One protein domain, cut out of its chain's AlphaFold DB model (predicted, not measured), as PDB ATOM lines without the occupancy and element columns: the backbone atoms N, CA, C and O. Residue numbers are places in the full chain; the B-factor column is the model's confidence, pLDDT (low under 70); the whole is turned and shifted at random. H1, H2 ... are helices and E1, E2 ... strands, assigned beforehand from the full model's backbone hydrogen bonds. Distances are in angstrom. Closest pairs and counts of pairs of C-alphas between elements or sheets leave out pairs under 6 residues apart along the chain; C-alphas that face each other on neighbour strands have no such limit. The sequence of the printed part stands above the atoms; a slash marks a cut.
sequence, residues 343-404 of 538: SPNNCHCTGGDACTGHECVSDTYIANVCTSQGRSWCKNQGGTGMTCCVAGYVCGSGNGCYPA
ATOM      1  N   SER A 343       9.146 -39.947 -21.099       42.22
ATOM      2  CA  SER A 343       9.323 -38.798 -20.209       42.22
ATOM      3  C   SER A 343       8.886 -37.527 -20.950       42.22
ATOM      4  O   SER A 343       9.199 -37.407 -22.136       42.22
ATOM      5  N   PRO A 344       8.213 -36.556 -20.300       46.59
ATOM      6  CA  PRO A 344       7.622 -35.376 -20.952       46.59
ATOM      7  C   PRO A 344       8.583 -34.498 -21.774       46.59
ATOM      8  O   PRO A 344       8.122 -33.620 -22.495       46.59
ATOM      9  N   ASN A 345       9.897 -34.733 -21.697       41.84
ATOM     10  CA  ASN A 345      10.918 -33.917 -22.355       41.84
ATOM     11  C   ASN A 345      11.734 -34.648 -23.432       41.84
ATOM     12  O   ASN A 345      12.594 -34.013 -24.035       41.84
ATOM     13  N   ASN A 346      11.540 -35.953 -23.664       46.06
ATOM     14  CA  ASN A 346      12.360 -36.672 -24.643       46.06
ATOM     15  C   ASN A 346      11.669 -37.940 -25.157       46.06
ATOM     16  O   ASN A 346      11.963 -39.051 -24.715       46.06
ATOM     17  N   CYS A 347      10.729 -37.773 -26.080       51.16
ATOM     18  CA  CYS A 347      10.096 -38.895 -26.757       51.16
ATOM     19  C   CYS A 347      10.737 -39.066 -28.143       51.16
ATOM     20  O   CYS A 347      10.645 -38.180 -28.990       51.16
ATOM     21  N   HIS A 348      11.393 -40.207 -28.365       44.84
ATOM     22  CA  HIS A 348      11.804 -40.669 -29.689       44.84
ATOM     23  C   HIS A 348      10.860 -41.797 -30.103       44.84
ATOM     24  O   HIS A 348      10.892 -42.872 -29.509       44.84
ATOM     25  N   CYS A 349      10.032 -41.573 -31.122       52.25
ATOM     26  CA  CYS A 349       9.327 -42.673 -31.764       52.25
ATOM     27  C   CYS A 349      10.294 -43.396 -32.704       52.25
ATOM     28  O   CYS A 349      10.967 -42.788 -33.539       52.25
ATOM     29  N   THR A 350      10.377 -44.715 -32.584       46.03
ATOM     30  CA  THR A 350      11.091 -45.538 -33.560       46.03
ATOM     31  C   THR A 350      10.329 -45.509 -34.883       46.03
ATOM     32  O   THR A 350       9.159 -45.876 -34.906       46.03
ATOM     33  N   GLY A 351      10.980 -45.103 -35.974       46.56
ATOM     34  CA  GLY A 351      10.372 -45.088 -37.314       46.56
ATOM     35  C   GLY A 351      10.103 -43.704 -37.907       46.56
ATOM     36  O   GLY A 351       9.581 -43.631 -39.013       46.56
ATOM     37  N   GLY A 352      10.504 -42.622 -37.227       50.69
ATOM     38  CA  GLY A 352      10.364 -41.255 -37.741       50.69
ATOM     39  C   GLY A 352       9.036 -40.579 -37.407       50.69
ATOM     40  O   GLY A 352       8.845 -39.439 -37.795       50.69
ATOM     41  N   ASP A 353       8.148 -41.240 -36.664       52.22
ATOM     42  CA  ASP A 353       6.934 -40.617 -36.135       52.22
ATOM     43  C   ASP A 353       7.284 -39.498 -35.134       52.22
ATOM     44  O   ASP A 353       8.311 -39.544 -34.453       52.22
ATOM     45  N   ALA A 354       6.417 -38.497 -35.003       57.09
ATOM     46  CA  ALA A 354       6.610 -37.421 -34.039       57.09
ATOM     47  C   ALA A 354       5.639 -37.497 -32.864       57.09
ATOM     48  O   ALA A 354       4.563 -38.085 -32.943       57.09
ATOM     49  N   CYS A 355       6.042 -36.894 -31.747       56.59
ATOM     50  CA  CYS A 355       5.310 -36.986 -30.493       56.59
ATOM     51  C   CYS A 355       4.384 -35.793 -30.287       56.59
ATOM     52  O   CYS A 355       4.829 -34.645 -30.266       56.59
ATOM     53  N   THR A 356       3.109 -36.066 -30.026       58.22
ATOM     54  CA  THR A 356       2.151 -35.060 -29.557       58.22
ATOM     55  C   THR A 356       1.623 -35.456 -28.183       58.22
ATOM     56  O   THR A 356       0.787 -36.349 -28.063       58.22
ATOM     57  N   GLY A 357       2.125 -34.802 -27.129       64.88
ATOM     58  CA  GLY A 357       1.735 -35.053 -25.735       64.88
ATOM     59  C   GLY A 357       2.259 -36.387 -25.196       64.88
ATOM     60  O   GLY A 357       3.257 -36.407 -24.481       64.88
ATOM     61  N   HIS A 358       1.598 -37.488 -25.563       57.56
ATOM     62  CA  HIS A 358       1.914 -38.859 -25.126       57.56
ATOM     63  C   HIS A 358       1.833 -39.905 -26.249       57.56
ATOM     64  O   HIS A 358       1.981 -41.095 -25.984       57.56
ATOM     65  N   GLU A 359       1.600 -39.487 -27.493       60.91
ATOM     66  CA  GLU A 359       1.360 -40.395 -28.615       60.91
ATOM     67  C   GLU A 359       2.367 -40.172 -29.739       60.91
ATOM     68  O   GLU A 359       2.732 -39.032 -30.040       60.91
ATOM     69  N   CYS A 360       2.783 -41.269 -30.373       66.62
ATOM     70  CA  CYS A 360       3.470 -41.247 -31.657       66.62
ATOM     71  C   CYS A 360       2.432 -41.108 -32.767       66.62
ATOM     72  O   CYS A 360       1.554 -41.963 -32.917       66.62
ATOM     73  N   VAL A 361       2.538 -40.038 -33.542       76.56
ATOM     74  CA  VAL A 361       1.723 -39.797 -34.729       76.56
ATOM     75  C   VAL A 361       2.617 -39.777 -35.958       76.56
ATOM     76  O   VAL A 361       3.757 -39.313 -35.904       76.56
ATOM     77  N   SER A 362       2.095 -40.279 -37.077       77.94
ATOM     78  CA  SER A 362       2.883 -40.339 -38.303       77.94
ATOM     79  C   SER A 362       3.237 -38.953 -38.812       77.94
ATOM     80  O   SER A 362       2.468 -37.995 -38.675       77.94
ATOM     81  N   ASP A 363       4.382 -38.865 -39.480       79.75
ATOM     82  CA  ASP A 363       4.814 -37.638 -40.137       79.75
ATOM     83  C   ASP A 363       3.719 -37.085 -41.073       79.75
ATOM     84  O   ASP A 363       3.380 -35.901 -41.040       79.75
ATOM     85  N   THR A 364       3.062 -37.962 -41.835       80.44
ATOM     86  CA  THR A 364       1.935 -37.596 -42.704       80.44
ATOM     87  C   THR A 364       0.770 -36.977 -41.929       80.44
ATOM     88  O   THR A 364       0.161 -36.015 -42.397       80.44
ATOM     89  N   TYR A 365       0.448 -37.500 -40.741       84.56
ATOM     90  CA  TYR A 365      -0.608 -36.938 -39.901       84.56
ATOM     91  C   TYR A 365      -0.257 -35.520 -39.449       84.56
ATOM     92  O   TYR A 365      -1.070 -34.611 -39.617       84.56
ATOM     93  N   ILE A 366       0.968 -35.301 -38.956       82.75
ATOM     94  CA  ILE A 366       1.417 -33.965 -38.546       82.75
ATOM     95  C   ILE A 366       1.396 -33.004 -39.731       82.75
ATOM     96  O   ILE A 366       0.823 -31.924 -39.614       82.75
ATOM     97  N   ALA A 367       1.933 -33.401 -40.886       84.62
ATOM     98  CA  ALA A 367       1.916 -32.569 -42.085       84.62
ATOM     99  C   ALA A 367       0.489 -32.127 -42.459       84.62
ATOM    100  O   ALA A 367       0.254 -30.942 -42.717       84.62
ATOM    101  N   ASN A 368      -0.481 -33.047 -42.413       83.81
ATOM    102  CA  ASN A 368      -1.887 -32.754 -42.696       83.81
ATOM    103  C   ASN A 368      -2.517 -31.825 -41.646       83.81
ATOM    104  O   ASN A 368      -3.199 -30.859 -42.001       83.81
ATOM    105  N   VAL A 369      -2.270 -32.066 -40.356       83.31
ATOM    106  CA  VAL A 369      -2.780 -31.218 -39.268       83.31
ATOM    107  C   VAL A 369      -2.201 -29.805 -39.352       83.31
ATOM    108  O   VAL A 369      -2.958 -28.840 -39.290       83.31
ATOM    109  N   CYS A 370      -0.892 -29.646 -39.561       87.31
ATOM    110  CA  CYS A 370      -0.294 -28.316 -39.685       87.31
ATOM    111  C   CYS A 370      -0.839 -27.581 -40.919       87.31
ATOM    112  O   CYS A 370      -1.247 -26.425 -40.814       87.31
ATOM    113  N   THR A 371      -0.934 -28.270 -42.061       88.12
ATOM    114  CA  THR A 371      -1.434 -27.678 -43.313       88.12
ATOM    115  C   THR A 371      -2.901 -27.263 -43.195       88.12
ATOM    116  O   THR A 371      -3.254 -26.154 -43.587       88.12
ATOM    117  N   SER A 372      -3.755 -28.095 -42.586       84.44
ATOM    118  CA  SER A 372      -5.168 -27.753 -42.340       84.44
ATOM    119  C   SER A 372      -5.351 -26.564 -41.389       84.44
ATOM    120  O   SER A 372      -6.337 -25.840 -41.494       84.44
ATOM    121  N   GLN A 373      -4.381 -26.309 -40.505       85.75
ATOM    122  CA  GLN A 373      -4.340 -25.120 -39.647       85.75
ATOM    123  C   GLN A 373      -3.728 -23.888 -40.341       85.75
ATOM    124  O   GLN A 373      -3.607 -22.839 -39.709       85.75
ATOM    125  N   GLY A 374      -3.310 -23.994 -41.608       89.88
ATOM    126  CA  GLY A 374      -2.606 -22.928 -42.326       89.88
ATOM    127  C   GLY A 374      -1.197 -22.659 -41.784       89.88
ATOM    128  O   GLY A 374      -0.711 -21.532 -41.854       89.88
ATOM    129  N   ARG A 375      -0.555 -23.672 -41.193       90.94
ATOM    130  CA  ARG A 375       0.774 -23.591 -40.574       90.94
ATOM    131  C   ARG A 375       1.779 -24.424 -41.362       90.94
ATOM    132  O   ARG A 375       1.447 -25.467 -41.920       90.94
ATOM    133  N   SER A 376       3.032 -23.983 -41.356       91.75
ATOM    134  CA  SER A 376       4.147 -24.781 -41.866       91.75
ATOM    135  C   SER A 376       4.562 -25.852 -40.848       91.75
ATOM    136  O   SER A 376       4.265 -25.743 -39.654       91.75
ATOM    137  N   TRP A 377       5.241 -26.900 -41.308       92.56
ATOM    138  CA  TRP A 377       5.798 -27.959 -40.466       92.56
ATOM    139  C   TRP A 377       7.280 -28.163 -40.772       92.56
ATOM    140  O   TRP A 377       7.716 -27.932 -41.897       92.56
ATOM    141  N   CYS A 378       8.044 -28.592 -39.768       92.38
ATOM    142  CA  CYS A 378       9.471 -28.872 -39.882       92.38
ATOM    143  C   CYS A 378       9.834 -30.207 -39.281       92.38
ATOM    144  O   CYS A 378       9.275 -30.589 -38.257       92.38
ATOM    145  N   LYS A 379      10.868 -30.841 -39.836       89.62
ATOM    146  CA  LYS A 379      11.635 -31.846 -39.098       89.62
ATOM    147  C   LYS A 379      12.383 -31.157 -37.959       89.62
ATOM    148  O   LYS A 379      12.868 -30.052 -38.153       89.62
ATOM    149  N   ASN A 380      12.476 -31.787 -36.794       78.75
ATOM    150  CA  ASN A 380      13.326 -31.326 -35.699       78.75
ATOM    151  C   ASN A 380      14.807 -31.445 -36.084       78.75
ATOM    152  O   ASN A 380      15.187 -32.309 -36.882       78.75
ATOM    153  N   GLN A 381      15.660 -30.617 -35.477       65.81
ATOM    154  CA  GLN A 381      17.108 -30.769 -35.601       65.81
ATOM    155  C   GLN A 381      17.525 -32.121 -35.013       65.81
ATOM    156  O   GLN A 381      17.396 -32.357 -33.817       65.81
ATOM    157  N   GLY A 382      17.939 -33.038 -35.889       72.25
ATOM    158  CA  GLY A 382      18.127 -34.461 -35.580       72.25
ATOM    159  C   GLY A 382      17.367 -35.398 -36.527       72.25
ATOM    160  O   GLY A 382      17.701 -36.571 -36.618       72.25
ATOM    161  N   GLY A 383      16.392 -34.883 -37.289       69.44
ATOM    162  CA  GLY A 383      15.750 -35.582 -38.408       69.44
ATOM    163  C   GLY A 383      14.726 -36.660 -38.040       69.44
ATOM    164  O   GLY A 383      14.144 -37.245 -38.948       69.44
ATOM    165  N   THR A 384      14.481 -36.917 -36.753       70.31
ATOM    166  CA  THR A 384      13.671 -38.059 -36.286       70.31
ATOM    167  C   THR A 384      12.234 -37.722 -35.887       70.31
ATOM    168  O   THR A 384      11.593 -38.539 -35.239       70.31
ATOM    169  N   GLY A 385      11.714 -36.544 -36.232       77.44
ATOM    170  CA  GLY A 385      10.295 -36.241 -36.033       77.44
ATOM    171  C   GLY A 385       9.910 -34.861 -36.547       77.44
ATOM    172  O   GLY A 385      10.772 -33.990 -36.685       77.44
ATOM    173  N   MET A 386       8.624 -34.662 -36.834       84.12
ATOM    174  CA  MET A 386       8.070 -33.396 -37.311       84.12
ATOM    175  C   MET A 386       7.294 -32.606 -36.251       84.12
ATOM    176  O   MET A 386       6.730 -33.151 -35.309       84.12
ATOM    177  N   THR A 387       7.246 -31.286 -36.408       85.31
ATOM    178  CA  THR A 387       6.472 -30.384 -35.548       85.31
ATOM    179  C   THR A 387       5.838 -29.258 -36.362       85.31
ATOM    180  O   THR A 387       6.404 -28.811 -37.363       85.31
ATOM    181  N   CYS A 388       4.660 -28.780 -35.946       90.56
ATOM    182  CA  CYS A 388       4.035 -27.606 -36.556       90.56
ATOM    183  C   CYS A 388       4.721 -26.327 -36.067       90.56
ATOM    184  O   CYS A 388       4.716 -26.034 -34.867       90.56
ATOM    185  N   CYS A 389       5.179 -25.480 -36.983       91.81
ATOM    186  CA  CYS A 389       5.653 -24.147 -36.637       91.81
ATOM    187  C   CYS A 389       4.513 -23.298 -36.093       91.81
ATOM    188  O   CYS A 389       3.382 -23.374 -36.572       91.81
ATOM    189  N   VAL A 390       4.761 -22.531 -35.032       86.00
ATOM    190  CA  VAL A 390       3.767 -21.594 -34.483       86.00
ATOM    191  C   VAL A 390       3.354 -20.565 -35.543       86.00
ATOM    192  O   VAL A 390       4.067 -20.348 -36.523       86.00
ATOM    193  N   ALA A 391       2.175 -19.961 -35.392       85.31
ATOM    194  CA  ALA A 391       1.695 -18.966 -36.350       85.31
ATOM    195  C   ALA A 391       2.721 -17.827 -36.518       85.31
ATOM    196  O   ALA A 391       3.274 -17.337 -35.534       85.31
ATOM    197  N   GLY A 392       2.986 -17.433 -37.767       85.56
ATOM    198  CA  GLY A 392       4.027 -16.457 -38.097       85.56
ATOM    199  C   GLY A 392       5.442 -17.034 -38.196       85.56
ATOM    200  O   GLY A 392       6.382 -16.256 -38.285       85.56
ATOM    201  N   TYR A 393       5.612 -18.363 -38.180       92.06
ATOM    202  CA  TYR A 393       6.888 -19.039 -38.423       92.06
ATOM    203  C   TYR A 393       6.782 -19.988 -39.631       92.06
ATOM    204  O   TYR A 393       5.747 -20.623 -39.860       92.06
ATOM    205  N   VAL A 394       7.859 -20.079 -40.411       93.62
ATOM    206  CA  VAL A 394       8.020 -20.943 -41.587       93.62
ATOM    207  C   VAL A 394       9.152 -21.938 -41.389       93.62
ATOM    208  O   VAL A 394      10.068 -21.702 -40.597       93.62
ATOM    209  N   CYS A 395       9.100 -23.056 -42.112       93.19
ATOM    210  CA  CYS A 395      10.184 -24.015 -42.061       93.19
ATOM    211  C   CYS A 395      11.396 -23.551 -42.860       93.19
ATOM    212  O   CYS A 395      11.303 -23.356 -44.069       93.19
ATOM    213  N   GLY A 396      12.528 -23.379 -42.178       89.56
ATOM    214  CA  GLY A 396      13.793 -23.030 -42.817       89.56
ATOM    215  C   GLY A 396      14.576 -24.262 -43.263       89.56
ATOM    216  O   GLY A 396      14.323 -25.383 -42.821       89.56
ATOM    217  N   SER A 397      15.597 -24.037 -44.089       85.19
ATOM    218  CA  SER A 397      16.495 -25.075 -44.623       85.19
ATOM    219  C   SER A 397      17.219 -25.898 -43.547       85.19
ATOM    220  O   SER A 397      17.649 -27.017 -43.812       85.19
ATOM    221  N   GLY A 398      17.331 -25.378 -42.322       83.00
ATOM    222  CA  GLY A 398      17.991 -26.034 -41.194       83.00
ATOM    223  C   GLY A 398      17.108 -26.948 -40.337       83.00
ATOM    224  O   GLY A 398      17.452 -27.134 -39.173       83.00
ATOM    225  N   ASN A 399      15.982 -27.470 -40.847       83.00
ATOM    226  CA  ASN A 399      15.063 -28.336 -40.083       83.00
ATOM    227  C   ASN A 399      14.639 -27.688 -38.746       83.00
ATOM    228  O   ASN A 399      14.881 -28.205 -37.655       83.00
ATOM    229  N   GLY A 400      14.063 -26.488 -38.839       85.94
ATOM    230  CA  GLY A 400      13.613 -25.704 -37.693       85.94
ATOM    231  C   GLY A 400      12.653 -24.596 -38.114       85.94
ATOM    232  O   GLY A 400      12.647 -24.174 -39.272       85.94
ATOM    233  N   CYS A 401      11.822 -24.148 -37.177       90.00
ATOM    234  CA  CYS A 401      10.857 -23.082 -37.410       90.00
ATOM    235  C   CYS A 401      11.518 -21.717 -37.213       90.00
ATOM    236  O   CYS A 401      12.000 -21.419 -36.123       90.00
ATOM    237  N   TYR A 402      11.493 -20.878 -38.245       89.69
ATOM    238  CA  TYR A 402      12.034 -19.518 -38.223       89.69
ATOM    239  C   TYR A 402      10.903 -18.506 -38.384       89.69
ATOM    240  O   TYR A 402       9.911 -18.832 -39.038       89.69
ATOM    241  N   PRO A 403      11.005 -17.295 -37.809       90.44
ATOM    242  CA  PRO A 403      10.007 -16.257 -38.025       90.44
ATOM    243  C   PRO A 403       9.811 -16.035 -39.524       90.44
ATOM    244  O   PRO A 403      10.779 -15.940 -40.273       90.44
ATOM    245  N   ALA A 404       8.559 -15.950 -39.961       85.56
ATOM    246  CA  ALA A 404       8.194 -15.544 -41.305       85.56
ATOM    247  C   ALA A 404       8.455 -14.040 -41.428       85.56
ATOM    248  O   ALA A 404       7.530 -13.228 -41.412       85.56
TER     249      ALA A 404
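Overview. This is residues 343 to 404 of the 538 residues of an uncharacterized protein of Candidatus Collierbacteria bacterium GW2011_GWB1_44_6 (UniProt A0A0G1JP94). Three small two-stranded hairpins follow one another along the longest axis, E1 and E2 near one end, E3 and E4 in the middle, E5 and E6 at the other end, and the single helix H1 packs beside the middle hairpin. The hairpins are short and form three separate small sheets, each antiparallel, and residues 343 to 353 make a leading stretch with no named element at the E1 and E2 end. The printed part has 62 residues with one named helix and six named strands, in the order E1 E2 H1 E3 E4 E5 E6; the class is mixed, helices and strands, with under half of the residues, 30, in named elements. The whole is compact, with a radius of gyration of the C-alphas of 11.2 A and spans of 31 by 23 by 19 A.

Along the chain. E1 is residues 354 to 356, beginning at C-alpha 354 at (6.610, -37.421, -34.039), and E2 is residues 359 to 361. H1 is residues 363 to 372, 14.2 A long, from C-alpha 363 at (4.814, -37.638, -40.137). E3 is residues 377 to 379 and E4 residues 386 to 388, each 7.1 A long. E5 is residues 393 to 396, 9.1 A long, and E6 residues 400 to 403, 10.1 A long, ending at C-alpha 403 at (10.007, -16.257, -38.025).

Arrangement. E1 and E2 form a hairpin, antiparallel at 132 degrees, with N 354 and O 361 2.9 A apart, within hydrogen-bond range. The closest C-alphas of E1 and E4 are those of Ala 354 and Met 386, 5.4 A apart. In H1 every O i to N i+4 pair is within hydrogen-bond range. The closest C-alphas of H1 and E4 are those of Cys 370 and Cys 388, 5.4 A apart, and those of H1 and E3 are Cys 370 and Trp 377, 6.2 A. E3 and E4 form a hairpin, antiparallel at 153 degrees, with N 387 and O 378 2.8 A apart. E5 and E6 form a hairpin, antiparallel at 132 degrees, with N 394 and O 402 2.8 A apart. The closest C-alphas of E3 and E5 are those of Cys 378 and Cys 395, 5.4 A apart. E4 and E6 are near each other, with 5 pairs of C-alphas within 10 A. Among the pairs that stay apart are H1 and E5, and E1 and E6.

Size, cuts and confidence. The two C-alphas farthest apart are those of Ser 343 and Ala 404, 31.4 A. The printed part has no cut. The link from E3 to E4 is short, with 6 residues; the other links are tight. The mean pLDDT of the printed part is 75.4, and residues 343 to 360, 381 and 383 are under 70.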